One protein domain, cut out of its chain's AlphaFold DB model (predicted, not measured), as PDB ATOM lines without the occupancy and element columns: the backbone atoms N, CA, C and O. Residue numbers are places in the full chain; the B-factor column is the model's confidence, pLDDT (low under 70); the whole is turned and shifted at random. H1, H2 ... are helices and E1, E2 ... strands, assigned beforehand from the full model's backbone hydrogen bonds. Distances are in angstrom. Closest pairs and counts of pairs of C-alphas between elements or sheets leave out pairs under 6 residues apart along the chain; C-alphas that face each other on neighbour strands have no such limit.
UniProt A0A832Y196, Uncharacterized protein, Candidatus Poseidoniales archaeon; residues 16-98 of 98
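Overview. This is residues 16 to 98 of the 98 residues of an uncharacterized protein of Candidatus Poseidoniales archaeon (UniProt A0A832Y196). Two hairpins, E1 with E2 and E3 with E4, lie side by side in one nearly flat sheet; H2 crosses over one face and the other face is bare. H1 and H4 sit at one end of the sheet, and H3 lies off it on the stretch between H2 and H4. The 83 printed residues have four named helices and four named strands in the order E1 E2 H1 H2 H3 H4 E3 E4; the sheet, E2 E1 E4 E3, is antiparallel and the class mixed. The whole is compact, with a radius of gyration of the C-alphas of 13.0 A, yet elongated, spanning 39 by 22 by 21 A.

Arrangement. Begin at inner strands E1, residues 16 to 21, and E4, residues 92 to 97, antiparallel at 168 degrees: N 19 and O 94 are within hydrogen-bond range at 2.8 A. Beside E1 find edge strand E2, residues 28 to 33, its hairpin partner, with N 18 and O 30 2.9 A apart. Beside E4 look for edge strand E3, residues 82 to 86, also a hairpin partner, with N 85 and O 93 2.8 A apart. H2, residues 49 to 57, is on the sheet at a height of 10.2 A, across the strands at 69 degrees to E1 on the local plane; its closest C-alphas to E4 are those of Ala 51 and Val 93, 6.7 A. H1, residues 34 to 39, and H4, residues 72 to 79, only graze the sheet; H3, residues 62 to 65, is not on it. Every O i to N i+4 pair is within range in H2 and H4; H1 has 0 of 2, but 2 of 3 O i to N i+3 pairs, and H3 is too short for an i+4 pair.

Along the chain. Find C-alpha 16 at (20.372, -55.775, -31.403), where E1 begins its 16.6 A; E2 covers 16.5 A, E4 17.0 A and H2 12.3 A. E4 ends at C-alpha 97, (24.339, -57.793, -30.629).

Size, cuts and confidence. The C-alphas farthest apart, of Asp 24 and Glu 72, are 40.3 A apart. The printed part has no cut and no long link. Look for pLDDT under 70 at residues 36 to 46, 51, 59 to 60, 62 to 75 and 77.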
ATOM      1  N   LEU A  16      19.814 -56.924 -32.102       83.94
ATOM      2  CA  LEU A  16      20.372 -55.775 -31.403       83.94
ATOM      3  C   LEU A  16      19.578 -55.579 -30.109       83.94
ATOM      4  O   LEU A  16      18.344 -55.518 -30.131       83.94
ATOM      5  N   TYR A  17      20.279 -55.461 -28.996       87.06
ATOM      6  CA  TYR A  17      19.726 -55.134 -27.694       87.06
ATOM      7  C   TYR A  17      20.088 -53.703 -27.330       87.06
ATOM      8  O   TYR A  17      21.222 -53.279 -27.532       87.06
ATOM      9  N   ILE A  18      19.120 -52.975 -26.779       85.69
ATOM     10  CA  ILE A  18      19.320 -51.652 -26.187       85.69
ATOM     11  C   ILE A  18      18.707 -51.706 -24.796       85.69
ATOM     12  O   ILE A  18      17.489 -51.824 -24.653       85.69
ATOM     13  N   MET A  19      19.560 -51.675 -23.785       88.25
ATOM     14  CA  MET A  19      19.184 -51.705 -22.381       88.25
ATOM     15  C   MET A  19      19.514 -50.347 -21.779       88.25
ATOM     16  O   MET A  19      20.658 -49.909 -21.841       88.25
ATOM     17  N   VAL A  20      18.518 -49.687 -21.213       86.12
ATOM     18  CA  VAL A  20      18.646 -48.429 -20.488       86.12
ATOM     19  C   VAL A  20      18.178 -48.697 -19.072       86.12
ATOM     20  O   VAL A  20      17.050 -49.155 -18.886       86.12
ATOM     21  N   GLN A  21      19.033 -48.419 -18.098       87.88
ATOM     22  CA  GLN A  21      18.622 -48.337 -16.703       87.88
ATOM     23  C   GLN A  21      18.730 -46.881 -16.290       87.88
ATOM     24  O   GLN A  21      19.824 -46.318 -16.366       87.88
ATOM     25  N   SER A  22      17.613 -46.273 -15.910       82.44
ATOM     26  CA  SER A  22      17.605 -44.874 -15.491       82.44
ATOM     27  C   SER A  22      17.524 -44.778 -13.976       82.44
ATOM     28  O   SER A  22      16.744 -45.479 -13.333       82.44
ATOM     29  N   ASN A  23      18.294 -43.862 -13.400       82.75
ATOM     30  CA  ASN A  23      18.229 -43.536 -11.984       82.75
ATOM     31  C   ASN A  23      16.847 -42.979 -11.580       82.75
ATOM     32  O   ASN A  23      16.433 -43.133 -10.431       82.75
ATOM     33  N   ASP A  24      16.100 -42.411 -12.533       83.25
ATOM     34  CA  ASP A  24      14.735 -41.910 -12.328       83.25
ATOM     35  C   ASP A  24      13.652 -43.004 -12.499       83.25
ATOM     36  O   ASP A  24      12.463 -42.736 -12.326       83.25
ATOM     37  N   GLY A  25      14.050 -44.253 -12.784       78.88
ATOM     38  CA  GLY A  25      13.175 -45.434 -12.834       78.88
ATOM     39  C   GLY A  25      12.559 -45.753 -14.201       78.88
ATOM     40  O   GLY A  25      11.834 -46.743 -14.325       78.88
ATOM     41  N   ASP A  26      12.856 -44.958 -15.230       78.56
ATOM     42  CA  ASP A  26      12.394 -45.169 -16.608       78.56
ATOM     43  C   ASP A  26      13.287 -46.175 -17.363       78.56
ATOM     44  O   ASP A  26      13.967 -45.849 -18.342       78.56
ATOM     45  N   ASP A  27      13.283 -47.427 -16.903       86.31
ATOM     46  CA  ASP A  27      14.058 -48.509 -17.512       86.31
ATOM     47  C   ASP A  27      13.465 -48.945 -18.858       86.31
ATOM     48  O   ASP A  27      12.264 -49.198 -19.002       86.31
ATOM     49  N   VAL A  28      14.330 -49.115 -19.859       82.44
ATOM     50  CA  VAL A  28      13.937 -49.536 -21.206       82.44
ATOM     51  C   VAL A  28      14.771 -50.720 -21.659       82.44
ATOM     52  O   VAL A  28      15.992 -50.682 -21.651       82.44
ATOM     53  N   ASN A  29      14.099 -51.777 -22.113       87.00
ATOM     54  CA  ASN A  29      14.742 -52.958 -22.680       87.00
ATOM     55  C   ASN A  29      14.162 -53.230 -24.065       87.00
ATOM     56  O   ASN A  29      13.016 -53.660 -24.202       87.00
ATOM     57  N   ILE A  30      14.955 -52.974 -25.099       84.31
ATOM     58  CA  ILE A  30      14.566 -53.142 -26.497       84.31
ATOM     59  C   ILE A  30      15.354 -54.303 -27.083       84.31
ATOM     60  O   ILE A  30      16.569 -54.395 -26.926       84.31
ATOM     61  N   ARG A  31      14.647 -55.163 -27.813       87.06
ATOM     62  CA  ARG A  31      15.223 -56.237 -28.620       87.06
ATOM     63  C   ARG A  31      14.753 -56.083 -30.060       87.06
ATOM     64  O   ARG A  31      13.560 -56.201 -30.336       87.06
ATOM     65  N   ILE A  32      15.687 -55.874 -30.976       79.69
ATOM     66  CA  ILE A  32      15.426 -55.666 -32.402       79.69
ATOM     67  C   ILE A  32      16.060 -56.812 -33.183       79.69
ATOM     68  O   ILE A  32      17.275 -56.941 -33.161       79.69
ATOM     69  N   PRO A  33      15.302 -57.646 -33.905       78.62
ATOM     70  CA  PRO A  33      15.895 -58.582 -34.853       78.62
ATOM     71  C   PRO A  33      16.718 -57.832 -35.916       78.62
ATOM     72  O   PRO A  33      16.175 -56.958 -36.586       78.62
ATOM     73  N   LEU A  34      17.987 -58.198 -36.118       76.75
ATOM     74  CA  LEU A  34      18.887 -57.528 -37.073       76.75
ATOM     75  C   LEU A  34      18.348 -57.555 -38.508       76.75
ATOM     76  O   LEU A  34      18.549 -56.613 -39.264       76.75
ATOM     77  N   ILE A  35      17.573 -58.585 -38.867       73.06
ATOM     78  CA  ILE A  35      16.891 -58.662 -40.171       73.06
ATOM     79  C   ILE A  35      15.942 -57.477 -40.426       73.06
ATOM     80  O   ILE A  35      15.646 -57.165 -41.575       73.06
ATOM     81  N   LEU A  36      15.466 -56.815 -39.368       64.50
ATOM     82  CA  LEU A  36      14.596 -55.647 -39.464       64.50
ATOM     83  C   LEU A  36      15.369 -54.326 -39.559       64.50
ATOM     84  O   LEU A  36      14.753 -53.303 -39.846       64.50
ATOM     85  N   ILE A  37      16.687 -54.316 -39.331       65.06
ATOM     86  CA  ILE A  37      17.488 -53.082 -39.389       65.06
ATOM     87  C   ILE A  37      17.574 -52.544 -40.821       65.06
ATOM     88  O   ILE A  37      17.495 -51.337 -41.030       65.06
ATOM     89  N   ASN A  38      17.528 -53.436 -41.811       59.69
ATOM     90  CA  ASN A  38      17.475 -53.090 -43.235       59.69
ATOM     91  C   ASN A  38      16.150 -52.429 -43.676       59.69
ATOM     92  O   ASN A  38      15.986 -52.132 -44.855       59.69
ATOM     93  N   LEU A  39      15.176 -52.230 -42.776       55.31
ATOM     94  CA  LEU A  39      13.877 -51.618 -43.093       55.31
ATOM     95  C   LEU A  39      13.861 -50.089 -42.932       55.31
ATOM     96  O   LEU A  39      12.781 -49.500 -42.900       55.31
ATOM     97  N   SER A  40      15.027 -49.448 -42.787       55.41
ATOM     98  CA  SER A  40      15.136 -47.991 -42.592       55.41
ATOM     99  C   SER A  40      14.287 -47.486 -41.415       55.41
ATOM    100  O   SER A  40      13.755 -46.373 -41.423       55.41
ATOM    101  N   MET A  41      14.097 -48.336 -40.400       58.34
ATOM    102  CA  MET A  41      13.328 -47.976 -39.219       58.34
ATOM    103  C   MET A  41      14.157 -47.036 -38.349       58.34
ATOM    104  O   MET A  41      15.294 -47.322 -37.997       58.34
ATOM    105  N   LYS A  42      13.551 -45.914 -37.964       65.88
ATOM    106  CA  LYS A  42      14.142 -44.919 -37.067       65.88
ATOM    107  C   LYS A  42      14.177 -45.438 -35.627       65.88
ATOM    108  O   LYS A  42      13.361 -45.032 -34.795       65.88
ATOM    109  N   PHE A  43      15.089 -46.370 -35.336       65.69
ATOM    110  CA  PHE A  43      15.198 -47.035 -34.029       65.69
ATOM    111  C   PHE A  43      15.436 -46.057 -32.876       65.69
ATOM    112  O   PHE A  43      15.006 -46.311 -31.751       65.69
ATOM    113  N   HIS A  44      16.013 -44.891 -33.177       67.19
ATOM    114  CA  HIS A  44      16.204 -43.783 -32.247       67.19
ATOM    115  C   HIS A  44      14.902 -43.300 -31.565       67.19
ATOM    116  O   HIS A  44      14.968 -42.634 -30.528       67.19
ATOM    117  N   HIS A  45      13.719 -43.603 -32.124       67.69
ATOM    118  CA  HIS A  45      12.417 -43.289 -31.523       67.69
ATOM    119  C   HIS A  45      12.016 -44.221 -30.376       67.69
ATOM    120  O   HIS A  45      11.218 -43.814 -29.535       67.69
ATOM    121  N   PHE A  46      12.540 -45.449 -30.333       66.06
ATOM    122  CA  PHE A  46      12.252 -46.391 -29.246       66.06
ATOM    123  C   PHE A  46      13.103 -46.117 -28.004       66.06
ATOM    124  O   PHE A  46      12.785 -46.597 -26.923       66.06
ATOM    125  N   ILE A  47      14.161 -45.321 -28.151       71.44
ATOM    126  CA  ILE A  47      15.105 -44.990 -27.089       71.44
ATOM    127  C   ILE A  47      14.633 -43.714 -26.370       71.44
ATOM    128  O   ILE A  47      14.335 -42.712 -27.041       71.44
ATOM    129  N   PRO A  48      14.590 -43.705 -25.020       71.25
ATOM    130  CA  PRO A  48      14.321 -42.504 -24.236       71.25
ATOM    131  C   PRO A  48      15.180 -41.318 -24.672       71.25
ATOM    132  O   PRO A  48      16.334 -41.467 -25.077       71.25
ATOM    133  N   ARG A  49      14.624 -40.102 -24.589       76.94
ATOM    134  CA  ARG A  49      15.334 -38.896 -25.049       76.94
ATOM    135  C   ARG A  49      16.649 -38.659 -24.298       76.94
ATOM    136  O   ARG A  49      17.592 -38.188 -24.925       76.94
ATOM    137  N   SER A  50      16.695 -38.969 -23.001       71.31
ATOM    138  CA  SER A  50      17.897 -38.877 -22.162       71.31
ATOM    139  C   SER A  50      18.995 -39.813 -22.668       71.31
ATOM    140  O   SER A  50      20.071 -39.347 -23.035       71.31
ATOM    141  N   ALA A  51      18.679 -41.102 -22.809       69.88
ATOM    142  CA  ALA A  51      19.600 -42.119 -23.309       69.88
ATOM    143  C   ALA A  51      20.111 -41.810 -24.725       69.88
ATOM    144  O   ALA A  51      21.308 -41.901 -24.978       69.88
ATOM    145  N   ARG A  52      19.239 -41.357 -25.637       75.50
ATOM    146  CA  ARG A  52      19.665 -40.969 -26.991       75.50
ATOM    147  C   ARG A  52      20.661 -39.807 -26.968       75.50
ATOM    148  O   ARG A  52      21.663 -39.854 -27.669       75.50
ATOM    149  N   LYS A  53      20.419 -38.793 -26.133       76.25
ATOM    150  CA  LYS A  53      21.334 -37.655 -25.987       76.25
ATOM    151  C   LYS A  53      22.685 -38.079 -25.399       76.25
ATOM    152  O   LYS A  53      23.711 -37.561 -25.819       76.25
ATOM    153  N   ALA A  54      22.691 -39.018 -24.452       72.12
ATOM    154  CA  ALA A  54      23.925 -39.587 -23.912       72.12
ATOM    155  C   ALA A  54      24.722 -40.339 -24.993       72.12
ATOM    156  O   ALA A  54      25.916 -40.108 -25.137       72.12
ATOM    157  N   MET A  55      24.050 -41.156 -25.810       72.06
ATOM    158  CA  MET A  55      24.670 -41.860 -26.940       72.06
ATOM    159  C   MET A  55      25.262 -40.888 -27.976       72.06
ATOM    160  O   MET A  55      26.413 -41.046 -28.372       72.06
ATOM    161  N   GLU A  56      24.514 -39.849 -28.362       78.44
ATOM    162  CA  GLU A  56      24.981 -38.811 -29.296       78.44
ATOM    163  C   GLU A  56      26.207 -38.051 -28.754       78.44
ATOM    164  O   GLU A  56      27.148 -37.786 -29.504       78.44
ATOM    165  N   ASN A  57      26.232 -37.728 -27.454       77.44
ATOM    166  CA  ASN A  57      27.367 -37.051 -26.810       77.44
ATOM    167  C   ASN A  57      28.650 -37.898 -26.820       77.44
ATOM    168  O   ASN A  57      29.740 -37.344 -26.937       77.44
ATOM    169  N   GLU A  58      28.516 -39.221 -26.735       74.44
ATOM    170  CA  GLU A  58      29.624 -40.181 -26.847       74.44
ATOM    171  C   GLU A  58      29.985 -40.498 -28.316       74.44
ATOM    172  O   GLU A  58      30.795 -41.379 -28.600       74.44
ATOM    173  N   GLY A  59      29.398 -39.774 -29.277       69.06
ATOM    174  CA  GLY A  59      29.689 -39.913 -30.704       69.06
ATOM    175  C   GLY A  59      29.009 -41.106 -31.376       69.06
ATOM    176  O   GLY A  59      29.383 -41.471 -32.493       69.06
ATOM    177  N   PHE A  60      28.017 -41.716 -30.726       69.56
ATOM    178  CA  PHE A  60      27.280 -42.847 -31.267       69.56
ATOM    179  C   PHE A  60      26.014 -42.387 -32.001       69.56
ATOM    180  O   PHE A  60      25.063 -41.896 -31.393       69.56
ATOM    181  N   ASP A  61      25.997 -42.585 -33.319       70.81
ATOM    182  CA  ASP A  61      24.862 -42.278 -34.190       70.81
ATOM    183  C   ASP A  61      24.292 -43.573 -34.781       70.81
ATOM    184  O   ASP A  61      24.916 -44.223 -35.622       70.81
ATOM    185  N   LEU A  62      23.095 -43.949 -34.325       65.88
ATOM    186  CA  LEU A  62      22.381 -45.141 -34.791       65.88
ATOM    187  C   LEU A  62      21.987 -45.061 -36.263       65.88
ATOM    188  O   LEU A  62      21.912 -46.099 -36.919       65.88
ATOM    189  N   ASP A  63      21.736 -43.858 -36.782       66.38
ATOM    190  CA  ASP A  63      21.255 -43.686 -38.151       66.38
ATOM    191  C   ASP A  63      22.365 -44.017 -39.167       66.38
ATOM    192  O   ASP A  63      22.077 -44.440 -40.285       66.38
ATOM    193  N   ARG A  64      23.641 -43.956 -38.756       63.34
ATOM    194  CA  ARG A  64      24.796 -44.337 -39.588       63.34
ATOM    195  C   ARG A  64      24.929 -45.833 -39.853       63.34
ATOM    196  O   ARG A  64      25.600 -46.209 -40.807       63.34
ATOM    197  N   PHE A  65      24.296 -46.686 -39.051       57.38
ATOM    198  CA  PHE A  65      24.360 -48.141 -39.238       57.38
ATOM    199  C   PHE A  65      23.384 -48.661 -40.308       57.38
ATOM    200  O   PHE A  65      23.371 -49.859 -40.584       57.38
ATOM    201  N   ILE A  66      22.549 -47.793 -40.891       56.72
ATOM    202  CA  ILE A  66      21.379 -48.191 -41.692       56.72
ATOM    203  C   ILE A  66      21.640 -48.139 -43.212       56.72
ATOM    204  O   ILE A  66      20.917 -48.791 -43.967       56.72
ATOM    205  N   ASP A  67      22.688 -47.450 -43.674       54.78
ATOM    206  CA  ASP A  67      22.869 -47.156 -45.107       54.78
ATOM    207  C   ASP A  67      23.819 -48.106 -45.870       54.78
ATOM    208  O   ASP A  67      23.910 -48.015 -47.096       54.78
ATOM    209  N   GLU A  68      24.488 -49.056 -45.207       53.88
ATOM    210  CA  GLU A  68      25.433 -49.968 -45.872       53.88
ATOM    211  C   GLU A  68      24.943 -51.424 -45.918       53.88
ATOM    212  O   GLU A  68      24.510 -52.012 -44.926       53.88
ATOM    213  N   VAL A  69      25.023 -52.031 -47.109       54.97
ATOM    214  CA  VAL A  69      24.784 -53.467 -47.313       54.97
ATOM    215  C   VAL A  69      25.767 -54.248 -46.434       54.97
ATOM    216  O   VAL A  69      26.962 -53.957 -46.500       54.97
ATOM    217  N   PRO A  70      25.324 -55.260 -45.660       57.84
ATOM    218  CA  PRO A  70      26.227 -55.988 -44.787       57.84
ATOM    219  C   PRO A  70      27.296 -56.720 -45.595       57.84
ATOM    220  O   PRO A  70      27.024 -57.725 -46.254       57.84
ATOM    221  N   THR A  71      28.519 -56.201 -45.546       63.19
ATOM    222  CA  THR A  71      29.724 -56.911 -45.970       63.19
ATOM    223  C   THR A  71      30.053 -57.994 -44.937       63.19
ATOM    224  O   THR A  71      29.579 -57.954 -43.799       63.19
ATOM    225  N   GLU A  72      30.875 -58.982 -45.299       65.50
ATOM    226  CA  GLU A  72      31.372 -59.958 -44.312       65.50
ATOM    227  C   GLU A  72      32.127 -59.271 -43.162       65.50
ATOM    228  O   GLU A  72      32.012 -59.685 -42.013       65.50
ATOM    229  N   GLU A  73      32.820 -58.170 -43.453       61.94
ATOM    230  CA  GLU A  73      33.503 -57.337 -42.463       61.94
ATOM    231  C   GLU A  73      32.520 -56.664 -41.492       61.94
ATOM    232  O   GLU A  73      32.754 -56.673 -40.284       61.94
ATOM    233  N   LEU A  74      31.368 -56.179 -41.979       65.94
ATOM    234  CA  LEU A  74      30.308 -55.658 -41.113       65.94
ATOM    235  C   LEU A  74      29.719 -56.760 -40.223       65.94
ATOM    236  O   LEU A  74      29.438 -56.519 -39.055       65.94
ATOM    237  N   LEU A  75      29.552 -57.980 -40.743       68.69
ATOM    238  CA  LEU A  75      29.054 -59.109 -39.948       68.69
ATOM    239  C   LEU A  75      30.014 -59.498 -38.817       68.69
ATOM    240  O   LEU A  75      29.546 -59.846 -37.733       68.69
ATOM    241  N   GLU A  76      31.329 -59.443 -39.046       71.00
ATOM    242  CA  GLU A  76      32.323 -59.645 -37.985       71.00
ATOM    243  C   GLU A  76      32.331 -58.477 -36.989       71.00
ATOM    244  O   GLU A  76      32.276 -58.714 -35.785       71.00
ATOM    245  N   ALA A  77      32.260 -57.226 -37.457       67.19
ATOM    246  CA  ALA A  77      32.151 -56.060 -36.578       67.19
ATOM    247  C   ALA A  77      30.896 -56.113 -35.684       67.19
ATOM    248  O   ALA A  77      30.949 -55.781 -34.503       67.19
ATOM    249  N   VAL A  78      29.770 -56.600 -36.216       73.12
ATOM    250  CA  VAL A  78      28.516 -56.780 -35.469       73.12
ATOM    251  C   VAL A  78      28.630 -57.871 -34.396       73.12
ATOM    252  O   VAL A  78      27.948 -57.777 -33.380       73.12
ATOM    253  N   LYS A  79      29.486 -58.888 -34.566       77.75
ATOM    254  CA  LYS A  79      29.732 -59.906 -33.523       77.75
ATOM    255  C   LYS A  79      30.489 -59.351 -32.324       77.75
ATOM    256  O   LYS A  79      30.299 -59.845 -31.218       77.75
ATOM    257  N   GLU A  80      31.344 -58.362 -32.551       76.00
ATOM    258  CA  GLU A  80      32.148 -57.715 -31.508       76.00
ATOM    259  C   GLU A  80      31.488 -56.439 -30.958       76.00
ATOM    260  O   GLU A  80      32.032 -55.786 -30.070       76.00
ATOM    261  N   PHE A  81      30.305 -56.083 -31.466       77.44
ATOM    262  CA  PHE A  81      29.612 -54.854 -31.114       77.44
ATOM    263  C   PHE A  81      29.008 -54.914 -29.699       77.44
ATOM    264  O   PHE A  81      27.973 -55.546 -29.473       77.44
ATOM    265  N   ASP A  82      29.650 -54.215 -28.759       83.06
ATOM    266  CA  ASP A  82      29.176 -53.966 -27.393       83.06
ATOM    267  C   ASP A  82      29.595 -52.548 -26.971       83.06
ATOM    268  O   ASP A  82      30.779 -52.220 -26.890       83.06
ATOM    269  N   VAL A  83      28.608 -51.692 -26.733       83.06
ATOM    270  CA  VAL A  83      28.771 -50.336 -26.215       83.06
ATOM    271  C   VAL A  83      28.144 -50.294 -24.833       83.06
ATOM    272  O   VAL A  83      26.969 -50.620 -24.667       83.06
ATOM    273  N   ASN A  84      28.911 -49.848 -23.843       86.38
ATOM    274  CA  ASN A  84      28.442 -49.687 -22.474       86.38
ATOM    275  C   ASN A  84      28.769 -48.278 -21.975       86.38
ATOM    276  O   ASN A  84      29.938 -47.924 -21.822       86.38
ATOM    277  N   ILE A  85      27.730 -47.490 -21.726       85.25
ATOM    278  CA  ILE A  85      27.808 -46.112 -21.256       85.25
ATOM    279  C   ILE A  85      27.302 -46.085 -19.821       85.25
ATOM    280  O   ILE A  85      26.197 -46.541 -19.527       85.25
ATOM    281  N   VAL A  86      28.109 -45.507 -18.937       85.75
ATOM    282  CA  VAL A  86      27.733 -45.213 -17.555       85.75
ATOM    283  C   VAL A  86      27.834 -43.706 -17.389       85.75
ATOM    284  O   VAL A  86      28.929 -43.145 -17.408       85.75
ATOM    285  N   SER A  87      26.682 -43.054 -17.284       82.12
ATOM    286  CA  SER A  87      26.598 -41.612 -17.093       82.12
ATOM    287  C   SER A  87      26.966 -41.234 -15.657       82.12
ATOM    288  O   SER A  87      26.814 -42.014 -14.714       82.12
ATOM    289  N   SER A  88      27.439 -40.002 -15.468       81.69
ATOM    290  CA  SER A  88      27.804 -39.466 -14.152       81.69
ATOM    291  C   SER A  88      26.619 -39.298 -13.194       81.69
ATOM    292  O   SER A  88      26.829 -39.180 -11.990       81.69
ATOM    293  N   ASP A  89      25.394 -39.246 -13.718       81.81
ATOM    294  CA  ASP A  89      24.147 -39.156 -12.946       81.81
ATOM    295  C   ASP A  89      23.581 -40.527 -12.530       81.81
ATOM    296  O   ASP A  89      22.594 -40.577 -11.798       81.81
ATOM    297  N   GLY A  90      24.237 -41.625 -12.921       82.44
ATOM    298  CA  GLY A  90      23.854 -42.990 -12.557       82.44
ATOM    299  C   GLY A  90      23.035 -43.727 -13.616       82.44
ATOM    300  O   GLY A  90      22.824 -44.931 -13.459       82.44
ATOM    301  N   ASP A  91      22.627 -43.062 -14.701       84.19
ATOM    302  CA  ASP A  91      21.999 -43.731 -15.842       84.19
ATOM    303  C   ASP A  91      23.008 -44.651 -16.552       84.19
ATOM    304  O   ASP A  91      24.179 -44.304 -16.747       84.19
ATOM    305  N   THR A  92      22.552 -45.823 -16.992       88.25
ATOM    306  CA  THR A  92      23.358 -46.748 -17.796       88.25
ATOM    307  C   THR A  92      22.667 -47.071 -19.109       88.25
ATOM    308  O   THR A  92      21.450 -47.250 -19.165       88.25
ATOM    309  N   VAL A  93      23.453 -47.150 -20.181       85.56
ATOM    310  CA  VAL A  93      22.986 -47.562 -21.504       85.56
ATOM    311  C   VAL A  93      23.933 -48.623 -22.039       85.56
ATOM    312  O   VAL A  93      25.115 -48.359 -22.241       85.56
ATOM    313  N   ARG A  94      23.409 -49.818 -22.309       88.81
ATOM    314  CA  ARG A  94      24.143 -50.895 -22.965       88.81
ATOM    315  C   ARG A  94      23.508 -51.234 -24.303       88.81
ATOM    316  O   ARG A  94      22.307 -51.491 -24.379       88.81
ATOM    317  N   VAL A  95      24.322 -51.273 -25.347       84.31
ATOM    318  CA  VAL A  95      23.913 -51.604 -26.709       84.31
ATOM    319  C   VAL A  95      24.806 -52.725 -27.227       84.31
ATOM    320  O   VAL A  95      26.014 -52.544 -27.298       84.31
ATOM    321  N   PHE A  96      24.242 -53.878 -27.583       85.94
ATOM    322  CA  PHE A  96      25.032 -55.032 -28.039       85.94
ATOM    323  C   PHE A  96      24.250 -55.944 -28.989       85.94
ATOM    324  O   PHE A  96      23.023 -55.855 -29.066       85.94
ATOM    325  N   CYS A  97      24.945 -56.841 -29.692       83.06
ATOM    326  CA  CYS A  97      24.339 -57.793 -30.629       83.06
ATOM    327  C   CYS A  97      24.472 -59.260 -30.165       83.06
ATOM    328  O   CYS A  97      25.537 -59.674 -29.718       83.06
ATOM    329  N   GLU A  98      23.408 -60.066 -30.315       84.25
ATOM    330  CA  GLU A  98      23.378 -61.527 -30.042       84.25
ATOM    331  C   GLU A  98      22.456 -62.297 -30.997       84.25
ATOM    332  O   GLU A  98      21.365 -61.794 -31.342       84.25
TER     333      GLU A  98